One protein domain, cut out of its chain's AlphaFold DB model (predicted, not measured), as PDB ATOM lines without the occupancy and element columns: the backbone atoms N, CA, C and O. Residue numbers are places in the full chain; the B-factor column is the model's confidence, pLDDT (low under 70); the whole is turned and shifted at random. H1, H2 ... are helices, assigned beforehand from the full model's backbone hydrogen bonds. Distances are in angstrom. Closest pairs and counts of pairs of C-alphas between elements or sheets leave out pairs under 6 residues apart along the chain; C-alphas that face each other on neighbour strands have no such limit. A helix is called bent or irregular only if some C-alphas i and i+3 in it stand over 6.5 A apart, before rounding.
ATOM      1  N   LEU A 426      96.916  78.793 100.944       96.69
ATOM      2  CA  LEU A 426      96.464  80.175 100.773       96.69
ATOM      3  C   LEU A 426      97.581  81.209 101.054       96.69
ATOM      4  O   LEU A 426      97.736  82.108 100.229       96.69
ATOM      5  N   PRO A 427      98.384  81.095 102.136       97.56
ATOM      6  CA  PRO A 427      99.496  82.018 102.371       97.56
ATOM      7  C   PRO A 427     100.570  81.974 101.278       97.56
ATOM      8  O   PRO A 427     101.059  83.023 100.871       97.56
ATOM      9  N   GLU A 428     100.911  80.786 100.770       97.62
ATOM     10  CA  GLU A 428     101.884  80.636  99.678       97.62
ATOM     11  C   GLU A 428     101.389  81.279  98.386       97.62
ATOM     12  O   GLU A 428     102.135  82.028  97.754       97.62
ATOM     13  N   LEU A 429     100.127  81.038  98.009       97.81
ATOM     14  CA  LEU A 429      99.531  81.681  96.841       97.81
ATOM     15  C   LEU A 429      99.512  83.202  97.010       97.81
ATOM     16  O   LEU A 429      99.879  83.918  96.081       97.81
ATOM     17  N   GLN A 430      99.099  83.700  98.177       97.50
ATOM     18  CA  GLN A 430      99.060  85.135  98.435       97.50
ATOM     19  C   GLN A 430     100.457  85.758  98.304       97.50
ATOM     20  O   GLN A 430     100.626  86.699  97.531       97.50
ATOM     21  N   ALA A 431     101.465  85.186  98.970       97.44
ATOM     22  CA  ALA A 431     102.842  85.665  98.896       97.44
ATOM     23  C   ALA A 431     103.406  85.600  97.465       97.44
ATOM     24  O   ALA A 431     104.116  86.508  97.028       97.44
ATOM     25  N   PHE A 432     103.072  84.547  96.711       97.25
ATOM     26  CA  PHE A 432     103.474  84.420  95.315       97.25
ATOM     27  C   PHE A 432     102.871  85.528  94.445       97.25
ATOM     28  O   PHE A 432     103.601  86.154  93.673       97.25
ATOM     29  N   VAL A 433     101.565  85.782  94.570       96.94
ATOM     30  CA  VAL A 433     100.862  86.803  93.780       96.94
ATOM     31  C   VAL A 433     101.359  88.203  94.138       96.94
ATOM     32  O   VAL A 433     101.654  88.980  93.236       96.94
ATOM     33  N   GLU A 434     101.513  88.513  95.426       95.62
ATOM     34  CA  GLU A 434     102.025  89.809  95.900       95.62
ATOM     35  C   GLU A 434     103.425  90.116  95.365       95.62
ATOM     36  O   GLU A 434     103.719  91.257  95.013       95.62
ATOM     37  N   LYS A 435     104.287  89.097  95.290       96.19
ATOM     38  CA  LYS A 435     105.676  89.260  94.859       96.19
ATOM     39  C   LYS A 435     105.840  89.297  93.340       96.19
ATOM     40  O   LYS A 435     106.682  90.048  92.854       96.19
ATOM     41  N   ASN A 436     105.114  88.453  92.605       95.06
ATOM     42  CA  ASN A 436     105.440  88.154  91.204       95.06
ATOM     43  C   ASN A 436     104.386  88.625  90.195       95.06
ATOM     44  O   ASN A 436     104.691  88.659  89.005       95.06
ATOM     45  N   VAL A 437     103.163  88.956  90.628       94.31
ATOM     46  CA  VAL A 437     102.047  89.241  89.716       94.31
ATOM     47  C   VAL A 437     101.682  90.728  89.771       94.31
ATOM     48  O   VAL A 437     101.078  91.177  90.755       94.31
ATOM     49  N   PRO A 438     102.018  91.513  88.730       92.44
ATOM     50  CA  PRO A 438     101.780  92.947  88.736       92.44
ATOM     51  C   PRO A 438     100.283  93.275  88.734       92.44
ATOM     52  O   PRO A 438      99.446  92.529  88.224       92.44
ATOM     53  N   VAL A 439      99.945  94.426  89.315       89.88
ATOM     54  CA  VAL A 439      98.612  95.027  89.181       89.88
ATOM     55  C   VAL A 439      98.488  95.599  87.763       89.88
ATOM     56  O   VAL A 439      99.458  96.194  87.283       89.88
ATOM     57  N   PRO A 440      97.330  95.473  87.089       87.25
ATOM     58  CA  PRO A 440      97.109  96.123  85.800       87.25
ATOM     59  C   PRO A 440      97.402  97.627  85.865       87.25
ATOM     60  O   PRO A 440      96.878  98.329  86.729       87.25
ATOM     61  N   GLN A 441      98.235  98.120  84.946       84.25
ATOM     62  CA  GLN A 441      98.630  99.535  84.900       84.25
ATOM     63  C   GLN A 441      97.491 100.450  84.431       84.25
ATOM     64  O   GLN A 441      97.446 101.624  84.793       84.25
ATOM     65  N   HIS A 442      96.552  99.906  83.655       82.69
ATOM     66  CA  HIS A 442      95.400 100.630  83.134       82.69
ATOM     67  C   HIS A 442      94.091 100.030  83.664       82.69
ATOM     68  O   HIS A 442      93.987  98.805  83.785       82.69
ATOM     69  N   PRO A 443      93.075 100.864  83.964       80.56
ATOM     70  CA  PRO A 443      91.757 100.377  84.352       80.56
ATOM     71  C   PRO A 443      91.158  99.464  83.279       80.56
ATOM     72  O   PRO A 443      91.026  99.850  82.118       80.56
ATOM     73  N   LEU A 444      90.768  98.256  83.684       85.12
ATOM     74  CA  LEU A 444      90.117  97.293  82.800       85.12
ATOM     75  C   LEU A 444      88.647  97.663  82.587       85.12
ATOM     76  O   LEU A 444      87.982  98.192  83.481       85.12
ATOM     77  N   LYS A 445      88.119  97.337  81.406       84.50
ATOM     78  CA  LYS A 445      86.691  97.484  81.107       84.50
ATOM     79  C   LYS A 445      85.881  96.359  81.777       84.50
ATOM     80  O   LYS A 445      86.421  95.277  82.020       84.50
ATOM     81  N   PRO A 446      84.592  96.584  82.090       82.38
ATOM     82  CA  PRO A 446      83.694  95.506  82.490       82.38
ATOM     83  C   PRO A 446      83.606  94.430  81.403       82.38
ATOM     84  O   PRO A 446      83.539  94.756  80.220       82.38
ATOM     85  N   VAL A 447      83.574  93.163  81.814       75.00
ATOM     86  CA  VAL A 447      83.414  92.021  80.897       75.00
ATOM     87  C   VAL A 447      81.962  91.553  80.932       75.00
ATOM     88  O   VAL A 447      81.472  91.180  82.003       75.00
ATOM     89  N   ASP A 448      81.281  91.564  79.783       70.50
ATOM     90  CA  ASP A 448      79.931  91.013  79.632       70.50
ATOM     91  C   ASP A 448      80.001  89.556  79.157       70.50
ATOM     92  O   ASP A 448      80.322  89.267  78.010       70.50
ATOM     93  N   LEU A 449      79.691  88.626  80.061       60.97
ATOM     94  CA  LEU A 449      79.705  87.192  79.764       60.97
ATOM     95  C   LEU A 449      78.493  86.737  78.932       60.97
ATOM     96  O   LEU A 449      78.502  85.615  78.438       60.97
ATOM     97  N   ASN A 450      77.458  87.574  78.785       58.09
ATOM     98  CA  ASN A 450      76.228  87.230  78.064       58.09
ATOM     99  C   ASN A 450      76.255  87.649  76.587       58.09
ATOM    100  O   ASN A 450      75.429  87.170  75.815       58.09
ATOM    101  N   ASN A 451      77.173  88.542  76.205       54.94
ATOM    102  CA  ASN A 451      77.279  89.099  74.854       54.94
ATOM    103  C   ASN A 451      78.597  88.719  74.157       54.94
ATOM    104  O   ASN A 451      78.979  89.323  73.157       54.94
ATOM    105  N   ASN A 452      79.316  87.723  74.686       53.31
ATOM    106  CA  ASN A 452      80.492  87.195  74.010       53.31
ATOM    107  C   ASN A 452      80.038  86.276  72.873       53.31
ATOM    108  O   ASN A 452      79.622  85.141  73.103       53.31
ATOM    109  N   ASN A 453      80.135  86.785  71.644       49.66
ATOM    110  CA  ASN A 453      80.001  85.992  70.420       49.66
ATOM    111  C   ASN A 453      81.139  84.949  70.291       49.66
ATOM    112  O   ASN A 453      81.039  84.008  69.509       49.66
ATOM    113  N   ASP A 454      82.186  85.083  71.115       47.22
ATOM    114  CA  ASP A 454      83.275  84.124  71.279       47.22
ATOM    115  C   ASP A 454      82.888  83.077  72.335       47.22
ATOM    116  O   ASP A 454      82.941  83.310  73.548       47.22
ATOM    117  N   GLY A 455      82.434  81.910  71.875       46.03
ATOM    118  CA  GLY A 455      81.996  80.819  72.744       46.03
ATOM    119  C   GLY A 455      83.081  80.367  73.727       46.03
ATOM    120  O   GLY A 455      84.191  80.085  73.311       46.03
ATOM    121  N   TYR A 456      82.740  80.254  75.020       44.69
ATOM    122  CA  TYR A 456      83.470  79.606  76.139       44.69
ATOM    123  C   TYR A 456      84.984  79.888  76.342       44.69
ATOM    124  O   TYR A 456      85.531  79.477  77.369       44.69
ATOM    125  N   TYR A 457      85.656  80.617  75.451       46.50
ATOM    126  CA  TYR A 457      87.074  80.956  75.483       46.50
ATOM    127  C   TYR A 457      87.220  82.478  75.582       46.50
ATOM    128  O   TYR A 457      86.873  83.216  74.668       46.50
ATOM    129  N   LEU A 458      87.717  82.960  76.721       56.66
ATOM    130  CA  LEU A 458      88.053  84.372  76.908       56.66
ATOM    131  C   LEU A 458      89.502  84.578  76.461       56.66
ATOM    132  O   LEU A 458      90.417  84.114  77.153       56.66
ATOM    133  N   SER A 459      89.692  85.253  75.321       54.31
ATOM    134  CA  SER A 459      91.027  85.543  74.785       54.31
ATOM    135  C   SER A 459      91.916  86.223  75.847       54.31
ATOM    136  O   SER A 459      91.425  87.066  76.611       54.31
ATOM    137  N   PRO A 460      93.220  85.885  75.918       55.75
ATOM    138  CA  PRO A 460      94.219  86.630  76.689       55.75
ATOM    139  C   PRO A 460      94.202  88.145  76.445       55.75
ATOM    140  O   PRO A 460      94.457  88.906  77.378       55.75
ATOM    141  N   ASP A 461      93.817  88.579  75.240       56.97
ATOM    142  CA  ASP A 461      93.691  89.999  74.871       56.97
ATOM    143  C   ASP A 461      92.581  90.714  75.656       56.97
ATOM    144  O   ASP A 461      92.623  91.925  75.870       56.97
ATOM    145  N   ILE A 462      91.582  89.954  76.114       65.00
ATOM    146  CA  ILE A 462      90.449  90.454  76.898       65.00
ATOM    147  C   ILE A 462      90.781  90.396  78.392       65.00
ATOM    148  O   ILE A 462      90.481  91.331  79.138       65.00
ATOM    149  N   ILE A 463      91.388  89.295  78.853       75.62
ATOM    150  CA  ILE A 463      91.771  89.114  80.259       75.62
ATOM    151  C   ILE A 463      93.179  88.501  80.342       75.62
ATOM    152  O   ILE A 463      93.321  87.289  80.158       75.62
ATOM    153  N   PRO A 464      94.201  89.290  80.717       82.81
ATOM    154  CA  PRO A 464      95.565  88.792  80.889       82.81
ATOM    155  C   PRO A 464      95.694  87.751  82.013       82.81
ATOM    156  O   PRO A 464      94.991  87.834  83.029       82.81
ATOM    157  N   THR A 465      96.661  86.830  81.900       86.31
ATOM    158  CA  THR A 465      97.013  85.855  82.962       86.31
ATOM    159  C   THR A 465      97.126  86.486  84.353       86.31
ATOM    160  O   THR A 465      96.651  85.913  85.335       86.31
ATOM    161  N   ASP A 466      97.733  87.671  84.452       90.69
ATOM    162  CA  ASP A 466      97.974  88.351  85.730       90.69
ATOM    163  C   ASP A 466      96.653  88.657  86.453       90.69
ATOM    164  O   ASP A 466      96.488  88.356  87.637       90.69
ATOM    165  N   VAL A 467      95.663  89.142  85.700       90.94
ATOM    166  CA  VAL A 467      94.301  89.411  86.180       90.94
ATOM    167  C   VAL A 467      93.606  88.114  86.588       90.94
ATOM    168  O   VAL A 467      92.954  88.057  87.636       90.94
ATOM    169  N   LYS A 468      93.765  87.046  85.794       90.06
ATOM    170  CA  LYS A 468      93.175  85.732  86.087       90.06
ATOM    171  C   LYS A 468      93.718  85.152  87.399       90.06
ATOM    172  O   LYS A 468      92.928  84.649  88.208       90.06
ATOM    173  N   LEU A 469      95.030  85.245  87.636       94.00
ATOM    174  CA  LEU A 469      95.689  84.708  88.831       94.00
ATOM    175  C   LEU A 469      95.359  85.523  90.092       94.00
ATOM    176  O   LEU A 469      95.051  84.937  91.133       94.00
ATOM    177  N   ARG A 470      95.318  86.858  89.992       95.56
ATOM    178  CA  ARG A 470      94.849  87.737  91.080       95.56
ATOM    179  C   ARG A 470      93.397  87.428  91.447       95.56
ATOM    180  O   ARG A 470      93.093  87.169  92.613       95.56
ATOM    181  N   ALA A 471      92.513  87.304  90.456       93.62
ATOM    182  CA  ALA A 471      91.122  86.930  90.696       93.62
ATOM    183  C   ALA A 471      90.981  85.519  91.306       93.62
ATOM    184  O   ALA A 471      90.066  85.285  92.100       93.62
ATOM    185  N   LEU A 472      91.864  84.569  90.967       95.44
ATOM    186  CA  LEU A 472      91.904  83.236  91.584       95.44
ATOM    187  C   LEU A 472      92.200  83.329  93.084       95.44
ATOM    188  O   LEU A 472      91.454  82.748  93.879       95.44
ATOM    189  N   LEU A 473      93.206  84.116  93.478       97.38
ATOM    190  CA  LEU A 473      93.481  84.406  94.887       97.38
ATOM    191  C   LEU A 473      92.259  85.031  95.577       97.38
ATOM    192  O   LEU A 473      91.844  84.548  96.631       97.38
ATOM    193  N   GLY A 474      91.614  86.022  94.951       96.00
ATOM    194  CA  GLY A 474      90.372  86.620  95.452       96.00
ATOM    195  C   GLY A 474      89.274  85.582  95.730       96.00
ATOM    196  O   GLY A 474      88.657  85.584  96.798       96.00
ATOM    197  N   ARG A 475      89.068  84.622  94.818       95.88
ATOM    198  CA  ARG A 475      88.103  83.523  95.020       95.88
ATOM    199  C   ARG A 475      88.499  82.588  96.168       95.88
ATOM    200  O   ARG A 475      87.616  82.163  96.916       95.88
ATOM    201  N   ARG A 476      89.790  82.279  96.343       96.38
ATOM    202  CA  ARG A 476      90.260  81.469  97.483       96.38
ATOM    203  C   ARG A 476      90.048  82.188  98.813       96.38
ATOM    204  O   ARG A 476      89.515  81.576  99.735       96.38
ATOM    205  N   LEU A 477      90.352  83.483  98.893       97.06
ATOM    206  CA  LEU A 477      90.087  84.308 100.080       97.06
ATOM    207  C   LEU A 477      88.597  84.282 100.464       97.06
ATOM    208  O   LEU A 477      88.265  84.079 101.631       97.06
ATOM    209  N   ILE A 478      87.689  84.388  99.484       95.25
ATOM    210  CA  ILE A 478      86.236  84.254  99.707       95.25
ATOM    211  C   ILE A 478      85.881  82.880 100.294       95.25
ATOM    212  O   ILE A 478      85.124  82.818 101.264       95.25
ATOM    213  N   ARG A 479      86.431  81.781  99.751       94.56
ATOM    214  CA  ARG A 479      86.198  80.419 100.281       94.56
ATOM    215  C   ARG A 479      86.704  80.247 101.715       94.56
ATOM    216  O   ARG A 479      86.102  79.496 102.476       94.56
ATOM    217  N   HIS A 480      87.751  80.976 102.095       94.81
ATOM    218  CA  HIS A 480      88.281  81.023 103.460       94.81
ATOM    219  C   HIS A 480      87.606  82.081 104.360       94.81
ATOM    220  O   HIS A 480      88.029  82.285 105.496       94.81
ATOM    221  N   GLY A 481      86.544  82.748 103.892       93.25
ATOM    222  CA  GLY A 481      85.782  83.728 104.674       93.25
ATOM    223  C   GLY A 481      86.435  85.111 104.798       93.25
ATOM    224  O   GLY A 481      85.942  85.963 105.539       93.25
ATOM    225  N   GLN A 482      87.518  85.373 104.063       96.00
ATOM    226  CA  GLN A 482      88.242  86.649 104.041       96.00
ATOM    227  C   GLN A 482      87.656  87.603 102.987       96.00
ATOM    228  O   GLN A 482      88.343  88.078 102.083       96.00
ATOM    229  N   TYR A 483      86.357  87.894 103.101       93.88
ATOM    230  CA  TYR A 483      85.604  88.637 102.083       93.88
ATOM    231  C   TYR A 483      86.129  90.057 101.829       93.88
ATOM    232  O   TYR A 483      86.224  90.468 100.680       93.88
ATOM    233  N   GLN A 484      86.494  90.795 102.885       94.62
ATOM    234  CA  GLN A 484      86.974  92.178 102.749       94.62
ATOM    235  C   GLN A 484      88.327  92.251 102.033       94.62
ATOM    236  O   GLN A 484      88.531  93.078 101.152       94.62
ATOM    237  N   GLN A 485      89.238  91.331 102.359       94.88
ATOM    238  CA  GLN A 485      90.543  91.251 101.707       94.88
ATOM    239  C   GLN A 485      90.412  90.846 100.231       94.88
ATOM    240  O   GLN A 485      91.152  91.348  99.390       94.88
ATOM    241  N   ALA A 486      89.456  89.968  99.908       94.94
ATOM    242  CA  ALA A 486      89.254  89.453  98.557       94.94
ATOM    243  C   ALA A 486      88.924  90.531  97.511       94.94
ATOM    244  O   ALA A 486      89.300  90.376  96.354       94.94
ATOM    245  N   ILE A 487      88.247  91.618  97.899       95.12
ATOM    246  CA  ILE A 487      87.786  92.677  96.981       95.12
ATOM    247  C   ILE A 487      88.955  93.296  96.201       95.12
ATOM    248  O   ILE A 487      88.842  93.522  94.995       95.12
ATOM    249  N   ASN A 488      90.099  93.493  96.863       94.19
ATOM    250  CA  ASN A 488      91.289  94.124  96.282       94.19
ATOM    251  C   ASN A 488      91.977  93.271  95.201       94.19
ATOM    252  O   ASN A 488      92.839  93.768  94.480       94.19
ATOM    253  N   TRP A 489      91.593  91.998  95.081       94.62
ATOM    254  CA  TRP A 489      92.170  91.041  94.137       94.62
ATOM    255  C   TRP A 489      91.340  90.855  92.863       94.62
ATOM    256  O   TRP A 489      91.752  90.130  91.960       94.62
ATOM    257  N   PHE A 490      90.178  91.505  92.767       93.62
ATOM    258  CA  PHE A 490      89.386  91.550  91.541       93.62
ATOM    259  C   PHE A 490      89.673  92.856  90.797       93.62
ATOM    260  O   PHE A 490      89.228  93.924  91.218       93.62
ATOM    261  N   ASP A 491      90.422  92.784  89.697       91.50
ATOM    262  CA  ASP A 491      90.802  93.971  88.913       91.50
ATOM    263  C   ASP A 491      89.715  94.414  87.921       91.50
ATOM    264  O   ASP A 491      89.608  95.594  87.594       91.50
ATOM    265  N   ILE A 492      88.857  93.484  87.490       89.94
ATOM    266  CA  ILE A 492      87.737  93.762  86.587       89.94
ATOM    267  C   ILE A 492      86.590  94.437  87.372       89.94
ATOM    268  O   ILE A 492      86.128  93.863  88.370       89.94
ATOM    269  N   PRO A 493      86.072  95.610  86.940       90.81
ATOM    270  CA  PRO A 493      85.127  96.405  87.732       90.81
ATOM    271  C   PRO A 493      83.859  95.661  88.171       90.81
ATOM    272  O   PRO A 493      83.497  95.699  89.349       90.81
ATOM    273  N   ASN A 494      83.198  94.938  87.261       88.12
ATOM    274  CA  ASN A 494      81.977  94.202  87.595       88.12
ATOM    275  C   ASN A 494      82.248  92.992  88.508       88.12
ATOM    276  O   ASN A 494      81.401  92.652  89.334       88.12
ATOM    277  N   TYR A 495      83.440  92.385  88.447       89.81
ATOM    278  CA  TYR A 495      83.827  91.313  89.374       89.81
ATOM    279  C   TYR A 495      84.111  91.862  90.774       89.81
ATOM    280  O   TYR A 495      83.660  91.286  91.767       89.81
ATOM    281  N   ARG A 496      84.784  93.016  90.865       92.75
ATOM    282  CA  ARG A 496      85.012  93.721  92.134       92.75
ATOM    283  C   ARG A 496      83.699  94.123  92.799       92.75
ATOM    284  O   ARG A 496      83.520  93.884  93.991       92.75
ATOM    285  N   GLN A 497      82.758  94.673  92.031       92.75
ATOM    286  CA  GLN A 497      81.434  95.044  92.536       92.75
ATOM    287  C   GLN A 497      80.656  93.822  93.054       92.75
ATOM    288  O   GLN A 497      80.026  93.892  94.112       92.75
ATOM    289  N   ALA A 498      80.721  92.688  92.349       89.38
ATOM    290  CA  ALA A 498      80.108  91.442  92.803       89.38
ATOM    291  C   ALA A 498      80.732  90.935  94.116       89.38
ATOM    292  O   ALA A 498      80.003  90.531  95.026       89.38
ATOM    293  N   ALA A 499      82.061  91.010  94.247       92.12
ATOM    294  CA  ALA A 499      82.770  90.656  95.475       92.12
ATOM    295  C   ALA A 499      82.394  91.573  96.652       92.12
ATOM    296  O   ALA A 499      82.139  91.069  97.746       92.12
ATOM    297  N   GLN A 500      82.272  92.888  96.424       95.31
ATOM    298  CA  GLN A 500      81.808  93.847  97.434       95.31
ATOM    299  C   GLN A 500      80.401  93.495  97.923       95.31
ATOM    300  O   GLN A 500      80.180  93.331  99.121       95.31
ATOM    301  N   LYS A 501      79.464  93.282  96.992       94.25
ATOM    302  CA  LYS A 501      78.085  92.907  97.324       94.25
ATOM    303  C   LYS A 501      78.032  91.620  98.151       94.25
ATOM    304  O   LYS A 501      77.253  91.526  99.098       94.25
ATOM    305  N   LEU A 502      78.855  90.627  97.811       91.31
ATOM    306  CA  LEU A 502      78.958  89.392  98.586       91.31
ATOM    307  C   LEU A 502      79.507  89.652  99.998       91.31
ATOM    308  O   LEU A 502      78.956  89.121 100.963       91.31
ATOM    309  N   ALA A 503      80.553  90.470 100.132       93.31
ATOM    310  CA  ALA A 503      81.128  90.829 101.425       93.31
ATOM    311  C   ALA A 503      80.106  91.534 102.334       93.31
ATOM    312  O   ALA A 503      79.987  91.174 103.510       93.31
ATOM    313  N   ASP A 504      79.319  92.460 101.782       94.00
ATOM    314  CA  ASP A 504      78.267  93.182 102.505       94.00
ATOM    315  C   ASP A 504      77.165  92.225 102.990       94.00
ATOM    316  O   ASP A 504      76.764  92.252 104.158       94.00
ATOM    317  N   LEU A 505      76.714  91.308 102.123       93.56
ATOM    318  CA  LEU A 505      75.721  90.286 102.476       93.56
ATOM    319  C   LEU A 505      76.222  89.354 103.588       93.56
ATOM    320  O   LEU A 505      75.471  89.032 104.513       93.56
ATOM    321  N   MET A 506      77.490  88.945 103.529       91.06
ATOM    322  CA  MET A 506      78.098  88.082 104.544       91.06
ATOM    323  C   MET A 506      78.281  88.808 105.884       91.06
ATOM    324  O   MET A 506      78.069  88.203 106.940       91.06
ATOM    325  N   ALA A 507      78.588  90.109 105.870       90.19
ATOM    326  CA  ALA A 507      78.632  90.931 107.078       90.19
ATOM    327  C   ALA A 507      77.250  91.017 107.754       90.19
ATOM    328  O   ALA A 507      77.133  90.773 108.960       90.19
ATOM    329  N   ILE A 508      76.191  91.261 106.973       91.06
ATOM    330  CA  ILE A 508      74.803  91.274 107.465       91.06
ATOM    331  C   ILE A 508      74.418  89.908 108.057       91.06
ATOM    332  O   ILE A 508      73.819  89.845 109.136       91.06
ATOM    333  N   ALA A 509      74.771  88.809 107.382       87.31
ATOM    334  CA  ALA A 509      74.489  87.456 107.856       87.31
ATOM    335  C   ALA A 509      75.179  87.164 109.201       87.31
ATOM    336  O   ALA A 509      74.531  86.670 110.124       87.31
ATOM    337  N   LYS A 510      76.457  87.536 109.353       84.69
ATOM    338  CA  LYS A 510      77.221  87.345 110.598       84.69
ATOM    339  C   LYS A 510      76.597  88.092 111.783       84.69
ATOM    340  O   LYS A 510      76.464  87.511 112.862       84.69
ATOM    341  N   ILE A 511      76.151  89.336 111.574       83.94
ATOM    342  CA  ILE A 511      75.458  90.133 112.601       83.94
ATOM    343  C   ILE A 511      74.159  89.436 113.025       83.94
ATOM    344  O   ILE A 511      73.945  89.214 114.217       83.94
ATOM    345  N   LYS A 512      73.321  89.010 112.070       79.94
ATOM    346  CA  LYS A 512      72.066  88.303 112.377       79.94
ATOM    347  C   LYS A 512      72.298  87.003 113.148       79.94
ATOM    348  O   LYS A 512      71.603  86.763 114.133       79.94
ATOM    349  N   THR A 513      73.284  86.195 112.764       74.75
ATOM    350  CA  THR A 513      73.601  84.948 113.478       74.75
ATOM    351  C   THR A 513      74.093  85.218 114.904       74.75
ATOM    352  O   THR A 513      73.681  84.508 115.818       74.75
ATOM    353  N   SER A 514      74.882  86.278 115.124       71.06
ATOM    354  CA  SER A 514      75.337  86.673 116.470       71.06
ATOM    355  C   SER A 514      74.205  87.177 117.377       71.06
ATOM    356  O   SER A 514      74.186  86.893 118.574       71.06
TER     357      SER A 514
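Overview. This is residues 426 to 514 of the 565 residues of an uncharacterized protein of Escherichia coli TW10509 (UniProt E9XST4). Four helices lie alongside one another, each running the opposite way to the one before, with H2 and the short H3 side by side in the middle and H1 and the long H4 on opposite sides of this pair. A long link, residues 437 to 464, loops past one end of the helices, where residues 450 to 457 stick out; residues 508 to 514 of H4 stick out at the other end. The printed part has 89 residues with four named helices, in the order H1, H2, H3, H4, and no named strand; the class is all helix. It is only just compact, close to loose, with a radius of gyration of the C-alphas of 14.5 A and spans of 45 by 33 by 22 A.

Arrangement. H1, residues 426 to 436, touches H2, residues 465 to 479, closest at the C-alphas of Gln 430 and Leu 473, 6.7 A apart. This helical hairpin has a shallow tilt of 25 degrees, opposite ways. H2 forms a second hairpin with H3, residues 483 to 489: they touch, with the C-alphas of Gly 474 and Ala 486 closest at 4.3 A, at a shallow tilt of 3 degrees, opposite ways. H3 forms a third hairpin with H4, residues 493 to 514, which touches it with residues 496 to 506 alone. Their closest C-alphas are those of Tyr 483 and Ala 503, 5.0 A apart, and the tilt is shallow, 11 degrees, opposite ways. The helix packing is mostly aligned, with these three pairs at a shallow tilt. H2 and H4 are near each other, while H1 is apart from H3 and from H4. In H1, H2 and H4 every O i to N i+4 pair is within hydrogen-bond range; in H3 0 of 3 are, beside 3 of 4 O i to N i+3 pairs.

Along the chain. H1 begins at C-alpha 426, (96.464, 80.175, 100.773), and is 15.4 A long. H2 begins at C-alpha 465, (97.013, 85.855, 82.962), and is 21.1 A long. H3 has 7 residues and is neither bent nor irregular, but only just: C-alphas 485 and 488 are 6.2 A apart. H4, the longest helix with 22 residues, measures 31.9 A and ends at C-alpha 514, (75.337, 86.673, 116.470).

Size, cuts and confidence. The two C-alphas farthest apart are those of Asn 453 and Ser 514, at 46.3 A. Without the stretches that stand free, the body spans 35 by 29 by 19 A. The link from H1 to H2 is long, and the other two are tight. The printed part has no cut. Its mean pLDDT is 85.0, and residues 449 to 462 are under 70.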